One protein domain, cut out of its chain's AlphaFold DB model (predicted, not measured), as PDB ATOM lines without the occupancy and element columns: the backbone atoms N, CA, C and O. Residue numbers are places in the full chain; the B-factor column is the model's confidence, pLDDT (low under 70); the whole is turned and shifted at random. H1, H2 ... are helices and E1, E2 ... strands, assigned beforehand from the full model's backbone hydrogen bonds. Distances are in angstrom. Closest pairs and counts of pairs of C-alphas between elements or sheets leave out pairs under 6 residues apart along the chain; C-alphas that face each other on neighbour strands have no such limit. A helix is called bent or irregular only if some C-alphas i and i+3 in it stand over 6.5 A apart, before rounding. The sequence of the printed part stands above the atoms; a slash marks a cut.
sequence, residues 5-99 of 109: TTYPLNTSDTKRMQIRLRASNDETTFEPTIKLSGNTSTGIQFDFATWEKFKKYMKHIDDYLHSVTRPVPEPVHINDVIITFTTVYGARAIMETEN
ATOM      1  N   THR A   5     114.085   5.282-108.132       90.69
ATOM      2  CA  THR A   5     113.863   4.738-106.790       90.69
ATOM      3  C   THR A   5     112.774   3.677-106.841       90.69
ATOM      4  O   THR A   5     111.715   3.885-107.433       90.69
ATOM      5  N   THR A   6     113.041   2.531-106.219       90.81
ATOM      6  CA  THR A   6     112.123   1.393-106.158       90.81
ATOM      7  C   THR A   6     111.622   1.227-104.732       90.81
ATOM      8  O   THR A   6     112.418   1.153-103.801       90.81
ATOM      9  N   TYR A   7     110.306   1.130-104.583       90.56
ATOM     10  CA  TYR A   7     109.611   0.909-103.326       90.56
ATOM     11  C   TYR A   7     108.947  -0.472-103.352       90.56
ATOM     12  O   TYR A   7     108.148  -0.743-104.259       90.56
ATOM     13  N   PRO A   8     109.244  -1.359-102.389       88.81
ATOM     14  CA  PRO A   8     108.502  -2.601-102.242       88.81
ATOM     15  C   PRO A   8     107.073  -2.288-101.781       88.81
ATOM     16  O   PRO A   8     106.860  -1.487-100.873       88.81
ATOM     17  N   LEU A   9     106.087  -2.922-102.413       85.00
ATOM     18  CA  LEU A   9     104.667  -2.817-102.051       85.00
ATOM     19  C   LEU A   9     104.199  -4.000-101.196       85.00
ATOM     20  O   LEU A   9     103.069  -4.011-100.715       85.00
ATOM     21  N   ASN A  10     105.043  -5.015-101.026       80.50
ATOM     22  CA  ASN A  10     104.787  -6.139-100.141       80.50
ATOM     23  C   ASN A  10     106.087  -6.713 -99.561       80.50
ATOM     24  O   ASN A  10     107.182  -6.454-100.056       80.50
ATOM     25  N   THR A  11     105.950  -7.525 -98.515       83.06
ATOM     26  CA  THR A  11     107.079  -8.100 -97.766       83.06
ATOM     27  C   THR A  11     107.907  -9.099 -98.566       83.06
ATOM     28  O   THR A  11     109.090  -9.255 -98.292       83.06
ATOM     29  N   SER A  12     107.316  -9.761 -99.565       79.38
ATOM     30  CA  SER A  12     108.026 -10.724-100.413       79.38
ATOM     31  C   SER A  12     108.790 -10.080-101.574       79.38
ATOM     32  O   SER A  12     109.355 -10.806-102.384       79.38
ATOM     33  N   ASP A  13     108.788  -8.745-101.691       76.69
ATOM     34  CA  ASP A  13     109.469  -7.992-102.759       76.69
ATOM     35  C   ASP A  13     109.047  -8.408-104.188       76.69
ATOM     36  O   ASP A  13     109.745  -8.196-105.184       76.69
ATOM     37  N   THR A  14     107.861  -9.009-104.296       82.19
ATOM     38  CA  THR A  14     107.263  -9.487-105.550       82.19
ATOM     39  C   THR A  14     106.360  -8.442-106.195       82.19
ATOM     40  O   THR A  14     105.928  -8.611-107.330       82.19
ATOM     41  N   LYS A  15     105.990  -7.394-105.449       85.00
ATOM     42  CA  LYS A  15     105.193  -6.256-105.912       85.00
ATOM     43  C   LYS A  15     105.982  -4.989-105.629       85.00
ATOM     44  O   LYS A  15     106.405  -4.773-104.496       85.00
ATOM     45  N   ARG A  16     106.196  -4.159-106.647       89.44
ATOM     46  CA  ARG A  16     107.075  -2.986-106.553       89.44
ATOM     47  C   ARG A  16     106.487  -1.794-107.287       89.44
ATOM     48  O   ARG A  16     105.941  -1.951-108.380       89.44
ATOM     49  N   MET A  17     106.683  -0.614-106.716       90.88
ATOM     50  CA  MET A  17     106.494   0.674-107.371       90.88
ATOM     51  C   MET A  17     107.866   1.248-107.708       90.88
ATOM     52  O   MET A  17     108.759   1.251-106.868       90.88
ATOM     53  N   GLN A  18     108.050   1.741-108.922       91.38
ATOM     54  CA  GLN A  18     109.288   2.394-109.335       91.38
ATOM     55  C   GLN A  18     108.980   3.806-109.798       91.38
ATOM     56  O   GLN A  18     108.109   3.995-110.642       91.38
ATOM     57  N   ILE A  19     109.700   4.780-109.258       91.56
ATOM     58  CA  ILE A  19     109.653   6.175-109.691       91.56
ATOM     59  C   ILE A  19     110.932   6.435-110.471       91.56
ATOM     60  O   ILE A  19     112.024   6.188-109.960       91.56
ATOM     61  N   ARG A  20     110.799   6.876-111.720       91.12
ATOM     62  CA  ARG A  20     111.907   7.003-112.672       91.12
ATOM     63  C   ARG A  20     111.788   8.303-113.447       91.12
ATOM     64  O   ARG A  20     110.680   8.751-113.717       91.12
ATOM     65  N   LEU A  21     112.911   8.846-113.893       89.19
ATOM     66  CA  LEU A  21     112.929   9.883-114.920       89.19
ATOM     67  C   LEU A  21     113.149   9.250-116.301       89.19
ATOM     68  O   LEU A  21     114.111   8.504-116.499       89.19
ATOM     69  N   ARG A  22     112.256   9.542-117.246       85.75
ATOM     70  CA  ARG A  22     112.340   9.131-118.654       85.75
ATOM     71  C   ARG A  22     112.651  10.364-119.501       85.75
ATOM     72  O   ARG A  22     112.089  11.419-119.238       85.75
ATOM     73  N   ALA A  23     113.528  10.247-120.497       84.69
ATOM     74  CA  ALA A  23     113.698  11.319-121.478       84.69
ATOM     75  C   ALA A  23     112.385  11.533-122.247       84.69
ATOM     76  O   ALA A  23     111.717  10.558-122.616       84.69
ATOM     77  N   SER A  24     112.016  12.792-122.465       82.44
ATOM     78  CA  SER A  24     110.926  13.151-123.365       82.44
ATOM     79  C   SER A  24     111.253  12.696-124.794       82.44
ATOM     80  O   SER A  24     112.406  12.421-125.125       82.44
ATOM     81  N   ASN A  25     110.240  12.575-125.655       79.81
ATOM     82  CA  ASN A  25     110.433  12.062-127.019       79.81
ATOM     83  C   ASN A  25     111.344  12.951-127.887       79.81
ATOM     84  O   ASN A  25     111.913  12.468-128.857       79.81
ATOM     85  N   ASP A  26     111.457  14.235-127.553       86.38
ATOM     86  CA  ASP A  26     112.367  15.195-128.181       86.38
ATOM     87  C   ASP A  26     113.752  15.246-127.503       86.38
ATOM     88  O   ASP A  26     114.595  16.043-127.899       86.38
ATOM     89  N   GLU A  27     113.981  14.415-126.480       81.12
ATOM     90  CA  GLU A  27     115.220  14.289-125.697       81.12
ATOM     91  C   GLU A  27     115.708  15.584-125.022       81.12
ATOM     92  O   GLU A  27     116.806  15.628-124.464       81.12
ATOM     93  N   THR A  28     114.891  16.639-125.015       84.06
ATOM     94  CA  THR A  28     115.259  17.940-124.440       84.06
ATOM     95  C   THR A  28     114.990  18.022-122.939       84.06
ATOM     96  O   THR A  28     115.606  18.830-122.240       84.06
ATOM     97  N   THR A  29     114.084  17.184-122.422       86.62
ATOM     98  CA  THR A  29     113.664  17.195-121.018       86.62
ATOM     99  C   THR A  29     113.551  15.790-120.432       86.62
ATOM    100  O   THR A  29     113.633  14.774-121.124       86.62
ATOM    101  N   PHE A  30     113.377  15.730-119.112       86.75
ATOM    102  CA  PHE A  30     113.091  14.497-118.395       86.75
ATOM    103  C   PHE A  30     111.753  14.597-117.684       86.75
ATOM    104  O   PHE A  30     111.494  15.561-116.962       86.75
ATOM    105  N   GLU A  31     110.942  13.559-117.831       87.62
ATOM    106  CA  GLU A  31     109.616  13.468-117.241       87.62
ATOM    107  C   GLU A  31     109.562  12.343-116.200       87.62
ATOM    108  O   GLU A  31     110.098  11.246-116.426       87.62
ATOM    109  N   PRO A  32     108.923  12.575-115.041       88.56
ATOM    110  CA  PRO A  32     108.726  11.533-114.052       88.56
ATOM    111  C   PRO A  32     107.697  10.513-114.544       88.56
ATOM    112  O   PRO A  32     106.611  10.847-115.013       88.56
ATOM    113  N   THR A  33     108.042   9.244-114.371       89.88
ATOM    114  CA  THR A  33     107.196   8.095-114.679       89.88
ATOM    115  C   THR A  33     107.107   7.187-113.464       89.88
ATOM    116  O   THR A  33     108.063   7.039-112.694       89.88
ATOM    117  N   ILE A  34     105.939   6.589-113.286       91.19
ATOM    118  CA  ILE A  34     105.649   5.656-112.205       91.19
ATOM    119  C   ILE A  34     105.391   4.300-112.841       91.19
ATOM    120  O   ILE A  34     104.602   4.199-113.769       91.19
ATOM    121  N   LYS A  35     106.026   3.242-112.346       88.88
ATOM    122  CA  LYS A  35     105.776   1.876-112.801       88.88
ATOM    123  C   LYS A  35     105.331   0.997-111.645       88.88
ATOM    124  O   LYS A  35     106.068   0.856-110.672       88.88
ATOM    125  N   LEU A  36     104.171   0.363-111.774       86.56
ATOM    126  CA  LEU A  36     103.713  -0.694-110.872       86.56
ATOM    127  C   LEU A  36     104.039  -2.047-111.497       86.56
ATOM    128  O   LEU A  36     103.760  -2.275-112.667       86.56
ATOM    129  N   SER A  37     104.666  -2.955-110.756       84.62
ATOM    130  CA  SER A  37     105.095  -4.253-111.296       84.62
ATOM    131  C   SER A  37     104.897  -5.387-110.300       84.62
ATOM    132  O   SER A  37     105.000  -5.182-109.089       84.62
ATOM    133  N   GLY A  38     104.594  -6.571-110.834       79.62
ATOM    134  CA  GLY A  38     104.483  -7.832-110.104       79.62
ATOM    135  C   GLY A  38     105.499  -8.871-110.597       79.62
ATOM    136  O   GLY A  38     106.295  -8.585-111.486       79.62
ATOM    137  N   ASN A  39     105.434 -10.094-110.064       70.56
ATOM    138  CA  ASN A  39     106.363 -11.186-110.399       70.56
ATOM    139  C   ASN A  39     106.373 -11.623-111.870       70.56
ATOM    140  O   ASN A  39     107.395 -12.105-112.346       70.56
ATOM    141  N   THR A  40     105.235 -11.550-112.556       62.00
ATOM    142  CA  THR A  40     105.034 -12.240-113.843       62.00
ATOM    143  C   THR A  40     104.599 -11.319-114.973       62.00
ATOM    144  O   THR A  40     104.391 -11.786-116.088       62.00
ATOM    145  N   SER A  41     104.455 -10.021-114.712       62.88
ATOM    146  CA  SER A  41     104.017  -9.055-115.714       62.88
ATOM    147  C   SER A  41     105.077  -7.993-115.948       62.88
ATOM    148  O   SER A  41     105.815  -7.597-115.043       62.88
ATOM    149  N   THR A  42     105.104  -7.477-117.175       69.94
ATOM    150  CA  THR A  42     105.961  -6.375-117.628       69.94
ATOM    151  C   THR A  42     105.782  -5.102-116.797       69.94
ATOM    152  O   THR A  42     106.599  -4.190-116.917       69.94
ATOM    153  N   GLY A  43     104.790  -5.058-115.902       76.56
ATOM    154  CA  GLY A  43     104.392  -3.903-115.114       76.56
ATOM    155  C   GLY A  43     103.680  -2.863-115.968       76.56
ATOM    156  O   GLY A  43     103.753  -2.899-117.190       76.56
ATOM    157  N   ILE A  44     103.003  -1.939-115.309       80.75
ATOM    158  CA  ILE A  44     102.195  -0.897-115.933       80.75
ATOM    159  C   ILE A  44     102.867   0.423-115.639       80.75
ATOM    160  O   ILE A  44     103.271   0.673-114.498       80.75
ATOM    161  N   GLN A  45     103.049   1.226-116.680       86.25
ATOM    162  CA  GLN A  45     103.743   2.493-116.586       86.25
ATOM    163  C   GLN A  45     102.759   3.646-116.750       86.25
ATOM    164  O   GLN A  45     101.965   3.691-117.678       86.25
ATOM    165  N   PHE A  46     102.872   4.615-115.858       87.38
ATOM    166  CA  PHE A  46     102.104   5.841-115.851       87.38
ATOM    167  C   PHE A  46     103.049   7.009-116.105       87.38
ATOM    168  O   PHE A  46     104.095   7.133-115.454       87.38
ATOM    169  N   ASP A  47     102.661   7.899-117.012       88.50
ATOM    170  CA  ASP A  47     103.120   9.280-116.931       88.50
ATOM    171  C   ASP A  47     102.534   9.954-115.676       88.50
ATOM    172  O   ASP A  47     101.600   9.456-115.031       88.50
ATOM    173  N   PHE A  48     103.089  11.105-115.316       86.56
ATOM    174  CA  PHE A  48     102.693  11.815-114.106       86.56
ATOM    175  C   PHE A  48     101.219  12.259-114.109       86.56
ATOM    176  O   PHE A  48     100.545  12.167-113.083       86.56
ATOM    177  N   ALA A  49     100.683  12.694-115.251       88.00
ATOM    178  CA  ALA A  49      99.299  13.152-115.353       88.00
ATOM    179  C   ALA A  49      98.303  11.989-115.209       88.00
ATOM    180  O   ALA A  49      97.270  12.124-114.545       88.00
ATOM    181  N   THR A  50      98.621  10.837-115.797       88.81
ATOM    182  CA  THR A  50      97.860   9.594-115.660       88.81
ATOM    183  C   THR A  50      97.910   9.098-114.214       88.81
ATOM    184  O   THR A  50      96.866   8.770-113.647       88.81
ATOM    185  N   TRP A  51      99.078   9.144-113.565       89.69
ATOM    186  CA  TRP A  51      99.235   8.777-112.154       89.69
ATOM    187  C   TRP A  51      98.396   9.649-111.207       89.69
ATOM    188  O   TRP A  51      97.711   9.132-110.320       89.69
ATOM    189  N   GLU A  52      98.378  10.970-111.404       90.94
ATOM    190  CA  GLU A  52      97.553  11.882-110.599       90.94
ATOM    191  C   GLU A  52      96.056  11.567-110.707       90.94
ATOM    192  O   GLU A  52      95.324  11.652-109.717       90.94
ATOM    193  N   LYS A  53      95.585  11.165-111.891       90.62
ATOM    194  CA  LYS A  53      94.200  10.717-112.075       90.62
ATOM    195  C   LYS A  53      93.963   9.358-111.420       90.62
ATOM    196  O   LYS A  53      92.966   9.212-110.719       90.62
ATOM    197  N   PHE A  54      94.882   8.406-111.579       87.62
ATOM    198  CA  PHE A  54      94.813   7.081-110.959       87.62
ATOM    199  C   PHE A  54      94.637   7.161-109.437       87.62
ATOM    200  O   PHE A  54      93.730   6.542-108.882       87.62
ATOM    201  N   LYS A  55      95.418   8.015-108.760       89.81
ATOM    202  CA  LYS A  55      95.313   8.226-107.304       89.81
ATOM    203  C   LYS A  55      93.906   8.611-106.838       89.81
ATOM    204  O   LYS A  55      93.501   8.221-105.746       89.81
ATOM    205  N   LYS A  56      93.132   9.337-107.651       91.44
ATOM    206  CA  LYS A  56      91.755   9.739-107.302       91.44
ATOM    207  C   LYS A  56      90.800   8.547-107.228       91.44
ATOM    208  O   LYS A  56      89.821   8.604-106.489       91.44
ATOM    209  N   TYR A  57      91.107   7.465-107.941       88.62
ATOM    210  CA  TYR A  57      90.324   6.232-107.936       88.62
ATOM    211  C   TYR A  57      90.784   5.223-106.883       88.62
ATOM    212  O   TYR A  57      90.066   4.258-106.644       88.62
ATOM    213  N   MET A  58      91.912   5.448-106.193       88.00
ATOM    214  CA  MET A  58      92.429   4.504-105.189       88.00
ATOM    215  C   MET A  58      91.406   4.179-104.103       88.00
ATOM    216  O   MET A  58      91.253   3.015-103.759       88.00
ATOM    217  N   LYS A  59      90.648   5.169-103.616       88.62
ATOM    218  CA  LYS A  59      89.584   4.916-102.633       88.62
ATOM    219  C   LYS A  59      88.461   4.047-103.207       88.62
ATOM    220  O   LYS A  59      87.943   3.183-102.520       88.62
ATOM    221  N   HIS A  60      88.087   4.266-104.465       86.94
ATOM    222  CA  HIS A  60      87.051   3.465-105.118       86.94
ATOM    223  C   HIS A  60      87.510   2.017-105.351       86.94
ATOM    224  O   HIS A  60      86.740   1.080-105.156       86.94
ATOM    225  N   ILE A  61      88.782   1.845-105.715       88.12
ATOM    226  CA  ILE A  61      89.435   0.541-105.835       88.12
ATOM    227  C   ILE A  61      89.469  -0.161-104.478       88.12
ATOM    228  O   ILE A  61      89.058  -1.313-104.384       88.12
ATOM    229  N   ASP A  62      89.902   0.536-103.430       88.94
ATOM    230  CA  ASP A  62      89.978   0.006-102.070       88.94
ATOM    231  C   ASP A  62      88.605  -0.440-101.547       88.94
ATOM    232  O   ASP A  62      88.449  -1.576-101.094       88.94
ATOM    233  N   ASP A  63      87.589   0.411-101.721       90.06
ATOM    234  CA  ASP A  63      86.193   0.103-101.415       90.06
ATOM    235  C   ASP A  63      85.729  -1.178-102.122       90.06
ATOM    236  O   ASP A  63      85.047  -2.007-101.520       90.06
ATOM    237  N   TYR A  64      86.049  -1.337-103.413       90.00
ATOM    238  CA  TYR A  64      85.669  -2.530-104.164       90.00
ATOM    239  C   TYR A  64      86.371  -3.768-103.610       90.00
ATOM    240  O   TYR A  64      85.687  -4.736-103.282       90.00
ATOM    241  N   LEU A  65      87.699  -3.730-103.469       88.44
ATOM    242  CA  LEU A  65      88.515  -4.872-103.048       88.44
ATOM    243  C   LEU A  65      88.116  -5.409-101.668       88.44
ATOM    244  O   LEU A  65      88.119  -6.623-101.469       88.44
ATOM    245  N   HIS A  66      87.717  -4.529-100.747       89.88
ATOM    246  CA  HIS A  66      87.311  -4.900 -99.389       89.88
ATOM    247  C   HIS A  66      85.800  -5.096 -99.220       89.88
ATOM    248  O   HIS A  66      85.334  -5.486 -98.148       89.88
ATOM    249  N   SER A  67      85.004  -4.841-100.259       86.06
ATOM    250  CA  SER A  67      83.568  -5.088-100.192       86.06
ATOM    251  C   SER A  67      83.244  -6.577-100.317       86.06
ATOM    252  O   SER A  67      83.821  -7.303-101.121       86.06
ATOM    253  N   VAL A  68      82.243  -7.038 -99.570       74.56
ATOM    254  CA  VAL A  68      81.709  -8.401 -99.731       74.56
ATOM    255  C   VAL A  68      80.523  -8.395-100.699       74.56
ATOM    256  O   VAL A  68      80.392  -9.282-101.536       74.56
ATOM    257  N   THR A  69      79.704  -7.341-100.669       76.69
ATOM    258  CA  THR A  69      78.376  -7.314-101.305       76.69
ATOM    259  C   THR A  69      78.223  -6.330-102.462       76.69
ATOM    260  O   THR A  69      77.183  -6.343-103.117       76.69
ATOM    261  N   ARG A  70      79.208  -5.463-102.747       75.81
ATOM    262  CA  ARG A  70      79.034  -4.457-103.809       75.81
ATOM    263  C   ARG A  70      78.990  -5.112-105.195       75.81
ATOM    264  O   ARG A  70      79.763  -6.045-105.439       75.81
ATOM    265  N   PRO A  71      78.140  -4.625-106.113       84.19
ATOM    266  CA  PRO A  71      78.205  -5.035-107.510       84.19
ATOM    267  C   PRO A  71      79.564  -4.658-108.115       84.19
ATOM    268  O   PRO A  71      80.266  -3.789-107.590       84.19
ATOM    269  N   VAL A  72      79.942  -5.339-109.196       86.12
ATOM    270  CA  VAL A  72      81.144  -4.997-109.968       86.12
ATOM    271  C   VAL A  72      80.933  -3.614-110.602       86.12
ATOM    272  O   VAL A  72      79.941  -3.447-111.311       86.12
ATOM    273  N   PRO A  73      81.790  -2.614-110.316       87.50
ATOM    274  CA  PRO A  73      81.689  -1.293-110.927       87.50
ATOM    275  C   PRO A  73      82.001  -1.321-112.425       87.50
ATOM    276  O   PRO A  73      82.708  -2.208-112.907       87.50
ATOM    277  N   GLU A  74      81.533  -0.295-113.135       90.12
ATOM    278  CA  GLU A  74      81.934  -0.044-114.520       90.12
ATOM    279  C   GLU A  74      83.453   0.192-114.632       90.12
ATOM    280  O   GLU A  74      84.061   0.753-113.708       90.12
ATOM    281  N   PRO A  75      84.087  -0.197-115.755       89.44
ATOM    282  CA  PRO A  75      85.491   0.093-116.000       89.44
ATOM    283  C   PRO A  75      85.798   1.594-115.937       89.44
ATOM    284  O   PRO A  75      85.055   2.436-116.442       89.44
ATOM    285  N   VAL A  76      86.940   1.934-115.344       88.44
ATOM    286  CA  VAL A  76      87.417   3.316-115.256       88.44
ATOM    287  C   VAL A  76      88.436   3.564-116.357       88.44
ATOM    288  O   VAL A  76      89.464   2.896-116.432       88.44
ATOM    289  N   HIS A  77      88.174   4.576-117.179       87.44
ATOM    290  CA  HIS A  77      89.067   5.000-118.251       87.44
ATOM    291  C   HIS A  77      89.921   6.188-117.791       87.44
ATOM    292  O   HIS A  77      89.401   7.255-117.455       87.44
ATOM    293  N   ILE A  78      91.241   6.010-117.780       85.38
ATOM    294  CA  ILE A  78      92.221   7.020-117.381       85.38
ATOM    295  C   ILE A  78      93.248   7.185-118.496       85.38
ATOM    296  O   ILE A  78      94.223   6.446-118.560       85.38
ATOM    297  N   ASN A  79      93.058   8.200-119.343       84.25
ATOM    298  CA  ASN A  79      93.906   8.426-120.518       84.25
ATOM    299  C   ASN A  79      94.003   7.139-121.362       84.25
ATOM    300  O   ASN A  79      92.978   6.646-121.831       84.25
ATOM    301  N   ASP A  80      95.207   6.587-121.508       79.81
ATOM    302  CA  ASP A  80      95.483   5.363-122.257       79.81
ATOM    303  C   ASP A  80      95.502   4.112-121.352       79.81
ATOM    304  O   ASP A  80      96.045   3.086-121.733       79.81
ATOM    305  N   VAL A  81      94.916   4.163-120.149       81.94
ATOM    306  CA  VAL A  81      94.784   3.020-119.228       81.94
ATOM    307  C   VAL A  81      93.314   2.773-118.897       81.94
ATOM    308  O   VAL A  81      92.555   3.703-118.624       81.94
ATOM    309  N   ILE A  82      92.906   1.507-118.887       87.56
ATOM    310  CA  ILE A  82      91.579   1.051-118.471       87.56
ATOM    311  C   ILE A  82      91.736   0.184-117.228       87.56
ATOM    312  O   ILE A  82      92.455  -0.813-117.256       87.56
ATOM    313  N   ILE A  83      91.039   0.551-116.156       87.25
ATOM    314  CA  ILE A  83      90.935  -0.237-114.929       87.25
ATOM    315  C   ILE A  83      89.609  -0.989-114.965       87.25
ATOM    316  O   ILE A  83      88.540  -0.383-114.933       87.25
ATOM    317  N   THR A  84      89.670  -2.311-115.006       89.69
ATOM    318  CA  THR A  84      88.512  -3.199-114.962       89.69
ATOM    319  C   THR A  84      88.443  -3.891-113.610       89.69
ATOM    320  O   THR A  84      89.427  -4.445-113.120       89.69
ATOM    321  N   PHE A  85      87.261  -3.892-113.006       88.38
ATOM    322  CA  PHE A  85      86.996  -4.596-111.758       88.38
ATOM    323  C   PHE A  85      86.555  -6.024-112.060       88.38
ATOM    324  O   PHE A  85      85.736  -6.259-112.945       88.38
ATOM    325  N   THR A  86      87.111  -6.995-111.344       89.81
ATOM    326  CA  THR A  86      86.819  -8.410-111.575       89.81
ATOM    327  C   THR A  86      86.846  -9.205-110.273       89.81
ATOM    328  O   THR A  86      87.236  -8.698-109.217       89.81
ATOM    329  N   THR A  87      86.401 -10.452-110.332       86.00
ATOM    330  CA  THR A  87      86.472 -11.408-109.227       86.00
ATOM    331  C   THR A  87      87.112 -12.676-109.761       86.00
ATOM    332  O   THR A  87      86.606 -13.285-110.701       86.00
ATOM    333  N   VAL A  88      88.230 -13.078-109.167       81.12
ATOM    334  CA  VAL A  88      89.025 -14.229-109.596       81.12
ATOM    335  C   VAL A  88      89.156 -15.173-108.406       81.12
ATOM    336  O   VAL A  88      89.570 -14.763-107.327       81.12
ATOM    337  N   TYR A  89      88.748 -16.432-108.581       83.44
ATOM    338  CA  TYR A  89      88.722 -17.446-107.512       83.44
ATOM    339  C   TYR A  89      87.983 -16.997-106.235       83.44
ATOM    340  O   TYR A  89      88.391 -17.315-105.123       83.44
ATOM    341  N   GLY A  90      86.900 -16.226-106.386       80.94
ATOM    342  CA  GLY A  90      86.119 -15.704-105.257       80.94
ATOM    343  C   GLY A  90      86.747 -14.505-104.536       80.94
ATOM    344  O   GLY A  90      86.121 -13.956-103.634       80.94
ATOM    345  N   ALA A  91      87.936 -14.057-104.949       83.88
ATOM    346  CA  ALA A  91      88.572 -12.844-104.454       83.88
ATOM    347  C   ALA A  91      88.385 -11.691-105.446       83.88
ATOM    348  O   ALA A  91      88.567 -11.848-106.654       83.88
ATOM    349  N   ARG A  92      88.031 -10.512-104.937       86.44
ATOM    350  CA  ARG A  92      87.933  -9.301-105.755       86.44
ATOM    351  C   ARG A  92      89.323  -8.844-106.180       86.44
ATOM    352  O   ARG A  92      90.262  -8.861-105.389       86.44
ATOM    353  N   ALA A  93      89.441  -8.434-107.433       86.00
ATOM    354  CA  ALA A  93      90.680  -7.966-108.030       86.00
ATOM    355  C   ALA A  93      90.408  -6.835-109.025       86.00
ATOM    356  O   ALA A  93      89.281  -6.630-109.478       86.00
ATOM    357  N   ILE A  94      91.464  -6.121-109.391       86.25
ATOM    358  CA  ILE A  94      91.447  -5.193-110.517       86.25
ATOM    359  C   ILE A  94      92.402  -5.689-111.594       86.25
ATOM    360  O   ILE A  94      93.425  -6.312-111.302       86.25
ATOM    361  N   MET A  95      92.047  -5.414-112.837       83.62
ATOM    362  CA  MET A  95      92.886  -5.599-114.004       83.62
ATOM    363  C   MET A  95      93.101  -4.234-114.632       83.62
ATOM    364  O   MET A  95      92.165  -3.455-114.764       83.62
ATOM    365  N   GLU A  96      94.331  -3.942-115.009       77.38
ATOM    366  CA  GLU A  96      94.677  -2.703-115.688       77.38
ATOM    367  C   GLU A  96      95.210  -3.057-117.073       77.38
ATOM    368  O   GLU A  96      96.040  -3.957-117.216       77.38
ATOM    369  N   THR A  97      94.710  -2.364-118.089       80.19
ATOM    370  CA  THR A  97      95.033  -2.627-119.492       80.19
ATOM    371  C   THR A  97      95.398  -1.314-120.156       80.19
ATOM    372  O   THR A  97      94.673  -0.332-120.003       80.19
ATOM    373  N   GLU A  98      96.501  -1.276-120.897       73.25
ATOM    374  CA  GLU A  98      96.801  -0.124-121.742       73.25
ATOM    375  C   GLU A  98      95.859  -0.149-122.949       73.25
ATOM    376  O   GLU A  98      95.761  -1.139-123.677       73.25
ATOM    377  N   ASN A  99      95.138   0.946-123.150       64.94
ATOM    378  CA  ASN A  99      94.426   1.211-124.378       64.94
ATOM    379  C   ASN A  99      95.499   1.516-125.423       64.94
ATOM    380  O   ASN A  99      95.967   2.649-125.523       64.94
TER     381      ASN A  99
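Overview. This is residues 5 to 99 of the 109 residues of an uncharacterized protein of Harpegnathos saltator (UniProt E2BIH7). Two antiparallel sheets make the two ends of an elongated model, and one bent helix, H1, bridges them. Its arm H1a stands up from the first sheet over E4, and its arm H1b covers E7 of the second. The 95 printed residues hold one named helix and seven named strands, in the order E1 E2 E3 E4 H1 E5 E6 E7, of mixed class; E1 E2 E3 E4 and E5 E6 E7 are meanders, each strand the antiparallel neighbour of the one before. The whole is only just compact, close to loose, with a radius of gyration of the C-alphas of 14.9 A and spans of 50 by 30 by 20 A.

Arrangement. E1, residues 5 to 8, and E2, residues 16 to 23, form a hairpin, with N 7 and O 17 within hydrogen-bond range at 2.8 A. E3, residues 30 to 37, pairs with E2 through N 18 and O 35, 2.8 A, and with E4, residues 44 to 47, through N 46 and O 34, 2.7 A. H1, residues 48 to 66, assigned as one helix by its hydrogen bonds, is bent, with C-alphas 56 and 59 7.1 A apart; H1a, residues 48 to 56, and H1b, residues 59 to 66, stand at a steep tilt of 56 degrees. Every O i to N i+4 pair is within range in H1b, and 4 of 5 in H1a. E5, residues 76 to 78, pairs with E6, residues 81 to 88, through N 78 and O 81, 2.8 A; E6 pairs with E7, residues 91 to 98, through N 84 and O 95, 2.8 A. H1b runs along E7, at 11 degrees on the local plane and a height over the sheet of 8.4 A; their closest C-alphas, Leu 65 and Arg 92, are 5.2 A apart.

Along the chain. E1, 10.2 A long, begins at C-alpha 5 (113.863, 4.738, -106.790). E2 measures 21.7 A, E3 21.6 A, H1a 13.0 A, E6 20.6 A and E7 23.0 A, ending at C-alpha 98 (96.801, -0.124, -121.742).

Size, cuts and confidence. The C-alphas farthest apart, Thr 28 and Thr 69, are 50.3 A apart. The printed part has no cut and no long link; residues 40 to 42 and 99 have pLDDT under 70.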